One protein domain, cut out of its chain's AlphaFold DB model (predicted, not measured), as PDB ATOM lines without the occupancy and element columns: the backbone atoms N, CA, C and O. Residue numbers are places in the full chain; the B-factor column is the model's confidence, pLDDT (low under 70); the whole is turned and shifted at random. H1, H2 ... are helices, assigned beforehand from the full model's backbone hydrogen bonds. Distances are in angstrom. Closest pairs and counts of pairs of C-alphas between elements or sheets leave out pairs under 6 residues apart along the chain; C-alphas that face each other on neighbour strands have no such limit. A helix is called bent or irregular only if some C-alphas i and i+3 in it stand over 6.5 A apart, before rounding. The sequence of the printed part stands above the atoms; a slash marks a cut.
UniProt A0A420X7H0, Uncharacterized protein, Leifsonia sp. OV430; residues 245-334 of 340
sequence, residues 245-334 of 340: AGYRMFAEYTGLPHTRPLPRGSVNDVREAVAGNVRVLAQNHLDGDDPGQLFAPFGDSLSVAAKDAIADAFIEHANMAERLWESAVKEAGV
ATOM      1  N   ALA A 245     161.663 151.489 185.122       54.22
ATOM      2  CA  ALA A 245     161.740 152.663 184.251       54.22
ATOM      3  C   ALA A 245     163.146 153.296 184.204       54.22
ATOM      4  O   ALA A 245     163.311 154.383 183.651       54.22
ATOM      5  N   GLY A 246     164.161 152.645 184.784       62.22
ATOM      6  CA  GLY A 246     165.501 153.218 184.947       62.22
ATOM      7  C   GLY A 246     166.155 153.619 183.624       62.22
ATOM      8  O   GLY A 246     166.696 154.718 183.520       62.22
ATOM      9  N   TYR A 247     166.051 152.770 182.596       67.19
ATOM     10  CA  TYR A 247     166.546 153.116 181.263       67.19
ATOM     11  C   TYR A 247     165.727 154.229 180.612       67.19
ATOM     12  O   TYR A 247     166.316 155.155 180.072       67.19
ATOM     13  N   ARG A 248     164.392 154.187 180.696       66.50
ATOM     14  CA  ARG A 248     163.533 155.250 180.154       66.50
ATOM     15  C   ARG A 248     163.934 156.627 180.683       66.50
ATOM     16  O   ARG A 248     164.167 157.533 179.894       66.50
ATOM     17  N   MET A 249     164.103 156.753 181.998       56.44
ATOM     18  CA  MET A 249     164.536 158.005 182.629       56.44
ATOM     19  C   MET A 249     165.940 158.433 182.174       56.44
ATOM     20  O   MET A 249     166.199 159.618 181.980       56.44
ATOM     21  N   PHE A 250     166.853 157.473 182.014       59.97
ATOM     22  CA  PHE A 250     168.212 157.735 181.548       59.97
ATOM     23  C   PHE A 250     168.244 158.191 180.085       59.97
ATOM     24  O   PHE A 250     168.932 159.159 179.761       59.97
ATOM     25  N   ALA A 251     167.465 157.542 179.221       62.12
ATOM     26  CA  ALA A 251     167.337 157.877 177.811       62.12
ATOM     27  C   ALA A 251     166.753 159.282 177.619       62.12
ATOM     28  O   ALA A 251     167.312 160.079 176.874       62.12
ATOM     29  N   GLU A 252     165.719 159.637 178.388       56.53
ATOM     30  CA  GLU A 252     165.139 160.989 178.391       56.53
ATOM     31  C   GLU A 252     166.140 162.074 178.817       56.53
ATOM     32  O   GLU A 252     166.090 163.193 178.312       56.53
ATOM     33  N   TYR A 253     167.047 161.764 179.748       49.75
ATOM     34  CA  TYR A 253     168.062 162.707 180.230       49.75
ATOM     35  C   TYR A 253     169.216 162.901 179.238       49.75
ATOM     36  O   TYR A 253     169.731 164.007 179.084       49.75
ATOM     37  N   THR A 254     169.635 161.819 178.589       50.38
ATOM     38  CA  THR A 254     170.800 161.789 177.691       50.38
ATOM     39  C   THR A 254     170.442 162.037 176.226       50.38
ATOM     40  O   THR A 254     171.337 162.224 175.408       50.38
ATOM     41  N   GLY A 255     169.149 162.060 175.890       59.06
ATOM     42  CA  GLY A 255     168.677 162.121 174.506       59.06
ATOM     43  C   GLY A 255     168.900 160.814 173.741       59.06
ATOM     44  O   GLY A 255     168.968 160.829 172.513       59.06
ATOM     45  N   LEU A 256     169.057 159.689 174.447       75.56
ATOM     46  CA  LEU A 256     169.240 158.386 173.814       75.56
ATOM     47  C   LEU A 256     167.906 157.808 173.325       75.56
ATOM     48  O   LEU A 256     166.845 158.120 173.872       75.56
ATOM     49  N   PRO A 257     167.943 156.899 172.338       80.19
ATOM     50  CA  PRO A 257     166.754 156.202 171.874       80.19
ATOM     51  C   PRO A 257     166.057 155.414 172.988       80.19
ATOM     52  O   PRO A 257     166.698 154.724 173.792       80.19
ATOM     53  N   HIS A 258     164.725 155.455 172.980       81.69
ATOM     54  CA  HIS A 258     163.889 154.611 173.827       81.69
ATOM     55  C   HIS A 258     163.933 153.139 173.400       81.69
ATOM     56  O   HIS A 258     164.238 152.792 172.258       81.69
ATOM     57  N   THR A 259     163.579 152.253 174.330       84.06
ATOM     58  CA  THR A 259     163.462 150.820 174.049       84.06
ATOM     59  C   THR A 259     162.295 150.507 173.127       84.06
ATOM     60  O   THR A 259     161.241 151.139 173.215       84.06
ATOM     61  N   ARG A 260     162.436 149.448 172.332       81.62
ATOM     62  CA  ARG A 260     161.393 148.916 171.455       81.62
ATOM     63  C   ARG A 260     160.994 147.502 171.873       81.62
ATOM     64  O   ARG A 260     161.827 146.779 172.412       81.62
ATOM     65  N   PRO A 261     159.739 147.075 171.637       81.06
ATOM     66  CA  PRO A 261     159.297 145.737 172.010       81.06
ATOM     67  C   PRO A 261     160.159 144.641 171.375       81.06
ATOM     68  O   PRO A 261     160.304 144.580 170.154       81.06
ATOM     69  N   LEU A 262     160.678 143.741 172.205       81.88
ATOM     70  CA  LEU A 262     161.421 142.570 171.753       81.88
ATOM     71  C   LEU A 262     160.469 141.475 171.230       81.88
ATOM     72  O   LEU A 262     159.347 141.325 171.738       81.88
ATOM     73  N   PRO A 263     160.905 140.655 170.252       80.12
ATOM     74  CA  PRO A 263     160.180 139.457 169.844       80.12
ATOM     75  C   PRO A 263     159.836 138.538 171.026       80.12
ATOM     76  O   PRO A 263     160.573 138.414 172.006       80.12
ATOM     77  N   ARG A 264     158.696 137.838 170.945       73.25
ATOM     78  CA  ARG A 264     158.302 136.893 172.002       73.25
ATOM     79  C   ARG A 264     159.368 135.809 172.165       73.25
ATOM     80  O   ARG A 264     159.660 135.096 171.213       73.25
ATOM     81  N   GLY A 265     159.868 135.654 173.388       73.25
ATOM     82  CA  GLY A 265     160.863 134.638 173.741       73.25
ATOM     83  C   GLY A 265     162.316 135.112 173.677       73.25
ATOM     84  O   GLY A 265     163.144 134.493 174.330       73.25
ATOM     85  N   SER A 266     162.624 136.239 173.021       81.56
ATOM     86  CA  SER A 266     164.018 136.681 172.834       81.56
ATOM     87  C   SER A 266     164.639 137.363 174.056       81.56
ATOM     88  O   SER A 266     165.840 137.602 174.082       81.56
ATOM     89  N   VAL A 267     163.853 137.677 175.090       82.69
ATOM     90  CA  VAL A 267     164.341 138.357 176.306       82.69
ATOM     91  C   VAL A 267     165.442 137.554 177.001       82.69
ATOM     92  O   VAL A 267     166.425 138.135 177.452       82.69
ATOM     93  N   ASN A 268     165.284 136.230 177.099       83.00
ATOM     94  CA  ASN A 268     166.288 135.376 177.734       83.00
ATOM     95  C   ASN A 268     167.522 135.218 176.841       83.00
ATOM     96  O   ASN A 268     168.630 135.342 177.348       83.00
ATOM     97  N   ASP A 269     167.331 135.056 175.530       82.69
ATOM     98  CA  ASP A 269     168.428 134.934 174.563       82.69
ATOM     99  C   ASP A 269     169.305 136.198 174.548       82.69
ATOM    100  O   ASP A 269     170.532 136.121 174.585       82.69
ATOM    101  N   VAL A 270     168.674 137.379 174.563       84.56
ATOM    102  CA  VAL A 270     169.359 138.677 174.646       84.56
ATOM    103  C   VAL A 270     170.101 138.807 175.979       84.56
ATOM    104  O   VAL A 270     171.259 139.219 175.989       84.56
ATOM    105  N   ARG A 271     169.478 138.407 177.100       85.62
ATOM    106  CA  ARG A 271     170.123 138.385 178.426       85.62
ATOM    107  C   ARG A 271     171.347 137.490 178.467       85.62
ATOM    108  O   ARG A 271     172.387 137.944 178.923       85.62
ATOM    109  N   GLU A 272     171.239 136.255 177.998       84.62
ATOM    110  CA  GLU A 272     172.351 135.303 178.007       84.62
ATOM    111  C   GLU A 272     173.510 135.761 177.117       84.62
ATOM    112  O   GLU A 272     174.667 135.585 177.492       84.62
ATOM    113  N   ALA A 273     173.221 136.400 175.979       80.94
ATOM    114  CA  ALA A 273     174.247 136.875 175.054       80.94
ATOM    115  C   ALA A 273     175.081 138.052 175.594       80.94
ATOM    116  O   ALA A 273     176.236 138.211 175.203       80.94
ATOM    117  N   VAL A 274     174.509 138.879 176.472       84.62
ATOM    118  CA  VAL A 274     175.134 140.128 176.943       84.62
ATOM    119  C   VAL A 274     175.570 140.069 178.411       84.62
ATOM    120  O   VAL A 274     176.442 140.845 178.800       84.62
ATOM    121  N   ALA A 275     175.018 139.150 179.212       76.19
ATOM    122  CA  ALA A 275     175.179 139.084 180.668       76.19
ATOM    123  C   ALA A 275     176.608 139.384 181.164       76.19
ATOM    124  O   ALA A 275     177.554 138.643 180.886       76.19
ATOM    125  N   GLY A 276     176.742 140.461 181.943       70.75
ATOM    126  CA  GLY A 276     177.982 140.894 182.589       70.75
ATOM    127  C   GLY A 276     179.006 141.556 181.664       70.75
ATOM    128  O   GLY A 276     180.091 141.907 182.127       70.75
ATOM    129  N   ASN A 277     178.688 141.725 180.378       85.88
ATOM    130  CA  ASN A 277     179.617 142.187 179.349       85.88
ATOM    131  C   ASN A 277     179.164 143.473 178.646       85.88
ATOM    132  O   ASN A 277     179.788 143.850 177.656       85.88
ATOM    133  N   VAL A 278     178.145 144.189 179.141       86.38
ATOM    134  CA  VAL A 278     177.588 145.390 178.478       86.38
ATOM    135  C   VAL A 278     178.674 146.396 178.095       86.38
ATOM    136  O   VAL A 278     178.738 146.843 176.953       86.38
ATOM    137  N   ARG A 279     179.588 146.703 179.021       85.50
ATOM    138  CA  ARG A 279     180.696 147.636 178.767       85.50
ATOM    139  C   ARG A 279     181.688 147.114 177.725       85.50
ATOM    140  O   ARG A 279     182.174 147.887 176.909       85.50
ATOM    141  N   VAL A 280     182.021 145.825 177.785       87.38
ATOM    142  CA  VAL A 280     182.966 145.202 176.845       87.38
ATOM    143  C   VAL A 280     182.371 145.213 175.442       87.38
ATOM    144  O   VAL A 280     183.045 145.589 174.495       87.38
ATOM    145  N   LEU A 281     181.088 144.883 175.319       91.06
ATOM    146  CA  LEU A 281     180.373 144.919 174.050       91.06
ATOM    147  C   LEU A 281     180.246 146.350 173.515       91.06
ATOM    148  O   LEU A 281     180.454 146.558 172.327       91.06
ATOM    149  N   ALA A 282     179.986 147.340 174.373       89.69
ATOM    150  CA  ALA A 282     179.983 148.746 173.971       89.69
ATOM    151  C   ALA A 282     181.353 149.189 173.425       89.69
ATOM    152  O   ALA A 282     181.415 149.825 172.378       89.69
ATOM    153  N   GLN A 283     182.451 148.795 174.079       89.62
ATOM    154  CA  GLN A 283     183.802 149.092 173.594       89.62
ATOM    155  C   GLN A 283     184.090 148.399 172.257       89.62
ATOM    156  O   GLN A 283     184.543 149.053 171.323       89.62
ATOM    157  N   ASN A 284     183.757 147.112 172.140       90.31
ATOM    158  CA  ASN A 284     183.930 146.359 170.900       90.31
ATOM    159  C   ASN A 284     183.153 147.003 169.739       90.31
ATOM    160  O   ASN A 284     183.649 147.027 168.618       90.31
ATOM    161  N   HIS A 285     181.965 147.564 170.005       93.56
ATOM    162  CA  HIS A 285     181.208 148.302 168.995       93.56
ATOM    163  C   HIS A 285     181.978 149.505 168.446       93.56
ATOM    164  O   HIS A 285     182.131 149.636 167.232       93.56
ATOM    165  N   LEU A 286     182.496 150.348 169.341       88.81
ATOM    166  CA  LEU A 286     183.281 151.524 168.960       88.81
ATOM    167  C   LEU A 286     184.607 151.148 168.280       88.81
ATOM    168  O   LEU A 286     185.123 151.912 167.466       88.81
ATOM    169  N   ASP A 287     185.132 149.957 168.574       90.88
ATOM    170  CA  ASP A 287     186.320 149.395 167.928       90.88
ATOM    171  C   ASP A 287     186.013 148.764 166.545       90.88
ATOM    172  O   ASP A 287     186.937 148.397 165.813       90.88
ATOM    173  N   GLY A 288     184.736 148.693 166.146       84.19
ATOM    174  CA  GLY A 288     184.279 148.265 164.819       84.19
ATOM    175  C   GLY A 288     183.668 146.861 164.741       84.19
ATOM    176  O   GLY A 288     183.319 146.425 163.642       84.19
ATOM    177  N   ASP A 289     183.512 146.162 165.866       88.62
ATOM    178  CA  ASP A 289     182.773 144.898 165.927       88.62
ATOM    179  C   ASP A 289     181.249 145.147 165.993       88.62
ATOM    180  O   ASP A 289     180.779 146.213 166.391       88.62
ATOM    181  N   ASP A 290     180.439 144.151 165.621       79.81
ATOM    182  CA  ASP A 290     178.971 144.238 165.713       79.81
ATOM    183  C   ASP A 290     178.429 143.329 166.828       79.81
ATOM    184  O   ASP A 290     178.113 142.159 166.587       79.81
ATOM    185  N   PRO A 291     178.299 143.833 168.068       79.69
ATOM    186  CA  PRO A 291     177.763 143.070 169.185       79.69
ATOM    187  C   PRO A 291     176.228 143.080 169.185       79.69
ATOM    188  O   PRO A 291     175.650 143.265 170.248       79.69
ATOM    189  N   GLY A 292     175.559 142.956 168.029       79.19
ATOM    190  CA  GLY A 292     174.144 143.304 167.791       79.19
ATOM    191  C   GLY A 292     173.123 142.981 168.903       79.19
ATOM    192  O   GLY A 292     172.147 143.711 169.069       79.19
ATOM    193  N   GLN A 293     173.366 141.961 169.731       85.06
ATOM    194  CA  GLN A 293     172.593 141.640 170.938       85.06
ATOM    195  C   GLN A 293     172.583 142.752 172.007       85.06
ATOM    196  O   GLN A 293     171.584 142.899 172.710       85.06
ATOM    197  N   LEU A 294     173.638 143.569 172.110       90.94
ATOM    198  CA  LEU A 294     173.704 144.751 172.977       90.94
ATOM    199  C   LEU A 294     172.583 145.743 172.643       90.94
ATOM    200  O   LEU A 294     171.966 146.307 173.547       90.94
ATOM    201  N   PHE A 295     172.301 145.919 171.350       93.25
ATOM    202  CA  PHE A 295     171.361 146.921 170.852       93.25
ATOM    203  C   PHE A 295     169.937 146.393 170.653       93.25
ATOM    204  O   PHE A 295     169.022 147.176 170.397       93.25
ATOM    205  N   ALA A 296     169.723 145.085 170.814       90.31
ATOM    206  CA  ALA A 296     168.425 144.443 170.630       90.31
ATOM    207  C   ALA A 296     167.257 145.127 171.384       90.31
ATOM    208  O   ALA A 296     166.184 145.255 170.792       90.31
ATOM    209  N   PRO A 297     167.413 145.633 172.631       88.88
ATOM    210  CA  PRO A 297     166.330 146.323 173.343       88.88
ATOM    211  C   PRO A 297     165.849 147.622 172.688       88.88
ATOM    212  O   PRO A 297     164.789 148.122 173.046       88.88
ATOM    213  N   PHE A 298     166.616 148.184 171.758       89.44
ATOM    214  CA  PHE A 298     166.344 149.465 171.099       89.44
ATOM    215  C   PHE A 298     165.873 149.280 169.645       89.44
ATOM    216  O   PHE A 298     165.450 150.235 168.994       89.44
ATOM    217  N   GLY A 299     165.883 148.034 169.161       83.62
ATOM    218  CA  GLY A 299     165.398 147.618 167.849       83.62
ATOM    219  C   GLY A 299     166.456 147.598 166.744       83.62
ATOM    220  O   GLY A 299     167.488 148.262 166.799       83.62
ATOM    221  N   ASP A 300     166.149 146.849 165.685       82.69
ATOM    222  CA  ASP A 300     167.101 146.538 164.606       82.69
ATOM    223  C   ASP A 300     167.351 147.709 163.639       82.69
ATOM    224  O   ASP A 300     168.302 147.692 162.862       82.69
ATOM    225  N   SER A 301     166.497 148.736 163.680       84.75
ATOM    226  CA  SER A 301     166.539 149.888 162.762       84.75
ATOM    227  C   SER A 301     167.301 151.103 163.304       84.75
ATOM    228  O   SER A 301     167.179 152.196 162.754       84.75
ATOM    229  N   LEU A 302     168.086 150.936 164.372       84.75
ATOM    230  CA  LEU A 302     168.954 152.004 164.862       84.75
ATOM    231  C   LEU A 302     170.010 152.390 163.819       84.75
ATOM    232  O   LEU A 302     170.690 151.531 163.251       84.75
ATOM    233  N   SER A 303     170.186 153.697 163.623       87.81
ATOM    234  CA  SER A 303     171.311 154.233 162.858       87.81
ATOM    235  C   SER A 303     172.636 153.935 163.568       87.81
ATOM    236  O   SER A 303     172.669 153.752 164.786       87.81
ATOM    237  N   VAL A 304     173.743 153.915 162.818       86.75
ATOM    238  CA  VAL A 304     175.091 153.732 163.393       86.75
ATOM    239  C   VAL A 304     175.369 154.799 164.457       86.75
ATOM    240  O   VAL A 304     175.728 154.452 165.570       86.75
ATOM    241  N   ALA A 305     175.044 156.064 164.176       84.50
ATOM    242  CA  ALA A 305     175.208 157.159 165.134       84.50
ATOM    243  C   ALA A 305     174.412 156.959 166.439       84.50
ATOM    244  O   ALA A 305     174.876 157.333 167.513       84.50
ATOM    245  N   ALA A 306     173.220 156.358 166.369       83.31
ATOM    246  CA  ALA A 306     172.437 156.051 167.561       83.31
ATOM    247  C   ALA A 306     173.038 154.883 168.361       83.31
ATOM    248  O   ALA A 306     172.987 154.895 169.590       83.31
ATOM    249  N   LYS A 307     173.627 153.888 167.683       88.69
ATOM    250  CA  LYS A 307     174.357 152.791 168.337       88.69
ATOM    251  C   LYS A 307     175.639 153.292 169.011       88.69
ATOM    252  O   LYS A 307     175.867 152.942 170.167       88.69
ATOM    253  N   ASP A 308     176.388 154.170 168.345       87.19
ATOM    254  CA  ASP A 308     177.578 154.827 168.901       87.19
ATOM    255  C   ASP A 308     177.221 155.615 170.168       87.19
ATOM    256  O   ASP A 308     177.833 155.411 171.211       87.19
ATOM    257  N   ALA A 309     176.155 156.427 170.129       81.50
ATOM    258  CA  ALA A 309     175.707 157.207 171.286       81.50
ATOM    259  C   ALA A 309     175.318 156.326 172.490       81.50
ATOM    260  O   ALA A 309     175.641 156.650 173.633       81.50
ATOM    261  N   ILE A 310     174.650 155.191 172.250       86.69
ATOM    262  CA  ILE A 310     174.312 154.226 173.306       86.69
ATOM    263  C   ILE A 310     175.584 153.580 173.878       86.69
ATOM    264  O   ILE A 310     175.699 153.422 175.095       86.69
ATOM    265  N   ALA A 311     176.539 153.208 173.022       88.62
ATOM    266  CA  ALA A 311     177.802 152.609 173.443       88.62
ATOM    267  C   ALA A 311     178.653 153.590 174.268       88.62
ATOM    268  O   ALA A 311     179.095 153.235 175.364       88.62
ATOM    269  N   ASP A 312     178.800 154.830 173.798       79.62
ATOM    270  CA  ASP A 312     179.472 155.914 174.517       79.62
ATOM    271  C   ASP A 312     178.827 156.148 175.886       79.62
ATOM    272  O   ASP A 312     179.528 156.195 176.898       79.62
ATOM    273  N   ALA A 313     177.494 156.185 175.956       74.69
ATOM    274  CA  ALA A 313     176.780 156.359 177.216       74.69
ATOM    275  C   ALA A 313     177.010 155.195 178.196       74.69
ATOM    276  O   ALA A 313     177.182 155.416 179.398       74.69
ATOM    277  N   PHE A 314     177.059 153.947 177.720       82.69
ATOM    278  CA  PHE A 314     177.399 152.804 178.573       82.69
ATOM    279  C   PHE A 314     178.858 152.819 179.043       82.69
ATOM    280  O   PHE A 314     179.146 152.333 180.138       82.69
ATOM    281  N   ILE A 315     179.781 153.385 178.267       78.75
ATOM    282  CA  ILE A 315     181.184 153.533 178.666       78.75
ATOM    283  C   ILE A 315     181.350 154.683 179.665       78.75
ATOM    284  O   ILE A 315     182.003 154.500 180.697       78.75
ATOM    285  N   GLU A 316     180.733 155.835 179.399       67.50
ATOM    286  CA  GLU A 316     180.724 157.007 180.280       67.50
ATOM    287  C   GLU A 316     180.107 156.666 181.643       67.50
ATOM    288  O   GLU A 316     180.642 157.033 182.691       67.50
ATOM    289  N   HIS A 317     179.042 155.860 181.640       65.75
ATOM    290  CA  HIS A 317     178.334 155.400 182.833       65.75
ATOM    291  C   HIS A 317     178.599 153.920 183.147       65.75
ATOM    292  O   HIS A 317     177.688 153.162 183.494       65.75
ATOM    293  N   ALA A 318     179.865 153.498 183.067       69.06
ATOM    294  CA  ALA A 318     180.291 152.104 183.241       69.06
ATOM    295  C   ALA A 318     179.787 151.416 184.528       69.06
ATOM    296  O   ALA A 318     179.581 150.204 184.540       69.06
ATOM    297  N   ASN A 319     179.589 152.163 185.618       58.19
ATOM    298  CA  ASN A 319     179.065 151.652 186.890       58.19
ATOM    299  C   ASN A 319     177.561 151.313 186.846       58.19
ATOM    300  O   ASN A 319     177.085 150.537 187.674       58.19
ATOM    301  N   MET A 320     176.818 151.884 185.897       63.44
ATOM    302  CA  MET A 320     175.373 151.703 185.740       63.44
ATOM    303  C   MET A 320     174.993 150.944 184.470       63.44
ATOM    304  O   MET A 320     173.859 150.480 184.383       63.44
ATOM    305  N   ALA A 321     175.916 150.794 183.519       72.88
ATOM    306  CA  ALA A 321     175.674 150.213 182.200       72.88
ATOM    307  C   ALA A 321     174.885 148.896 182.250       72.88
ATOM    308  O   ALA A 321     173.856 148.779 181.593       72.88
ATOM    309  N   GLU A 322     175.290 147.954 183.107       76.50
ATOM    310  CA  GLU A 322     174.603 146.662 183.256       76.50
ATOM    311  C   GLU A 322     173.147 146.834 183.711       76.50
ATOM    312  O   GLU A 322     172.229 146.245 183.152       76.50
ATOM    313  N   ARG A 323     172.911 147.703 184.699       70.69
ATOM    314  CA  ARG A 323     171.576 147.936 185.268       70.69
ATOM    315  C   ARG A 323     170.667 148.687 184.298       70.69
ATOM    316  O   ARG A 323     169.478 148.387 184.218       70.69
ATOM    317  N   LEU A 324     171.221 149.661 183.579       76.88
ATOM    318  CA  LEU A 324     170.513 150.411 182.546       76.88
ATOM    319  C   LEU A 324     170.130 149.486 181.395       76.88
ATOM    320  O   LEU A 324     168.977 149.472 180.976       76.88
ATOM    321  N   TRP A 325     171.059 148.651 180.947       87.88
ATOM    322  CA  TRP A 325     170.795 147.673 179.907       87.88
ATOM    323  C   TRP A 325     169.772 146.612 180.351       87.88
ATOM    324  O   TRP A 325     168.815 146.337 179.633       87.88
ATOM    325  N   GLU A 326     169.871 146.077 181.571       83.62
ATOM    326  CA  GLU A 326     168.871 145.150 182.120       83.62
ATOM    327  C   GLU A 326     167.474 145.778 182.227       83.62
ATOM    328  O   GLU A 326     166.469 145.106 181.956       83.62
ATOM    329  N   SER A 327     167.401 147.055 182.622       79.56
ATOM    330  CA  SER A 327     166.159 147.831 182.627       79.56
ATOM    331  C   SER A 327     165.616 147.980 181.210       79.56
ATOM    332  O   SER A 327     164.418 147.783 181.017       79.56
ATOM    333  N   ALA A 328     166.477 148.262 180.229       83.69
ATOM    334  CA  ALA A 328     166.095 148.393 178.830       83.69
ATOM    335  C   ALA A 328     165.499 147.088 178.282       83.69
ATOM    336  O   ALA A 328     164.406 147.068 177.723       83.69
ATOM    337  N   VAL A 329     166.179 145.963 178.517       86.50
ATOM    338  CA  VAL A 329     165.713 144.623 178.132       86.50
ATOM    339  C   VAL A 329     164.385 144.284 178.800       86.50
ATOM    340  O   VAL A 329     163.501 143.693 178.180       86.50
ATOM    341  N   LYS A 330     164.230 144.630 180.084       82.12
ATOM    342  CA  LYS A 330     162.991 144.376 180.820       82.12
ATOM    343  C   LYS A 330     161.837 145.182 180.235       82.12
ATOM    344  O   LYS A 330     160.777 144.607 180.011       82.12
ATOM    345  N   GLU A 331     162.051 146.467 179.976       77.25
ATOM    346  CA  GLU A 331     161.068 147.361 179.362       77.25
ATOM    347  C   GLU A 331     160.659 146.868 177.969       77.25
ATOM    348  O   GLU A 331     159.470 146.692 177.698       77.25
ATOM    349  N   ALA A 332     161.642 146.523 177.137       82.62
ATOM    350  CA  ALA A 332     161.454 145.940 175.815       82.62
ATOM    351  C   ALA A 332     160.724 144.580 175.854       82.62
ATOM    352  O   ALA A 332     159.960 144.238 174.952       82.62
ATOM    353  N   GLY A 333     160.937 143.795 176.912       77.75
ATOM    354  CA  GLY A 333     160.309 142.492 177.128       77.75
ATOM    355  C   GLY A 333     158.876 142.544 177.669       77.75
ATOM    356  O   GLY A 333     158.179 141.523 177.647       77.75
ATOM    357  N   VAL A 334     158.401 143.699 178.154       70.25
ATOM    358  CA  VAL A 334     156.999 143.858 178.556       70.25
ATOM    359  C   VAL A 334     156.142 143.834 177.297       70.25
ATOM    360  O   VAL A 334     155.981 144.827 176.594       70.25
TER     361      VAL A 334
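What this domain is: This is residues 245 to 334 of the 340 residues of an uncharacterized protein of Leifsonia sp. OV430 (UniProt A0A420X7H0). H5 runs through the middle of a small rounded body, with H1 across it on one side and H2 alongside it, running the opposite way, on the other. H3 and H4 pack on each other at a slant next to the first residues of H5, and the long link of residues 287 to 303 runs from H3 across the domain and back to H4. The printed part has 90 residues with five named helices, H1 H2 H3 H4 H5 in chain order, and no named strand; the class is all helix. The whole is compact, with a radius of gyration of the C-alphas of 11.5 A, and its C-alphas span 31 by 27 by 25 A along the three main axes.

How they stand to each other: The hub is H5, residues 321 to 333, which touches four other helices. H2, residues 266 to 274, touches H5 at a shallow tilt of 15 degrees, opposite ways; the closest C-alphas are those of Val 267 and Gly 333, 5.8 A apart. H1, residues 246 to 254, touches residues 324 to 328 of H5 alone, and its closest C-alphas there are those of Tyr 247 and Leu 324, 5.0 A apart. H1 and H5 stand at a steep tilt of 69 degrees, only just short of about perpendicular, and run opposite ways. H3, residues 278 to 286, touches residues 321 to 325 of H5 alone and is about perpendicular to it, at 87 degrees; the C-alphas of Val 278 and Glu 322 are the closest, 5.8 A apart. H4, residues 304 to 316, touches H3 with 15 pairs of C-alphas within 8 A, the closest being those of Ala 282 and Ala 311, 4.5 A apart. H3 and H4 run opposite ways at a steep tilt of 46 degrees. H4 and H5 only just touch, and touch only at the corner by their link, with 3 pairs of C-alphas within 8 A; the closest are those of Phe 314 and Ala 321, 4.8 A apart. H2 and H3 are close but not clearly touching, with the C-alphas of Val 274 and Leu 281 7.7 A apart, and are about perpendicular at 78 degrees. H1 and H4 are near each other, while H1 is apart from H2 and H3, and H2 is apart from H4. The helix packing is mostly crossed: leaving out H4 and H5, which touch only at the corner, one of the four pairs of helices that touch is at a shallow tilt. In H1, H2, H3, H4 and H5 every O i to N i+4 pair is within hydrogen-bond range.

Where its parts are: H4 and H5 are the longest helices by residues, 13 each, and measure 18.1 A and 17.9 A from first to last C-alpha. H5 begins at C-alpha 321 at (175.674, 150.213, 182.200) and ends at C-alpha 333 at (160.309, 142.492, 177.128). H1, H2 and H3 have 9 residues each and measure 12.4 A, 12.3 A and 12.7 A. H1 begins at C-alpha 246 at (165.501, 153.218, 184.947). None of the helices is bent.

The domain as a whole: The two C-alphas farthest apart are those of Asp 287 and Val 334, at 31.7 A, and the first and last printed C-alphas, of Ala 245 and Val 334, are 11.5 A apart. The printed part has no cut. The links H1 to H2, with 11 residues, and H3 to H4, with 17, are long; those from H2 to H3 and from H4 to H5 are tight. The mean pLDDT of the printed part is 79.1, and the model's confidence is under 70 in residues 245 to 255 and 316 to 320; the mean in H1 is 59.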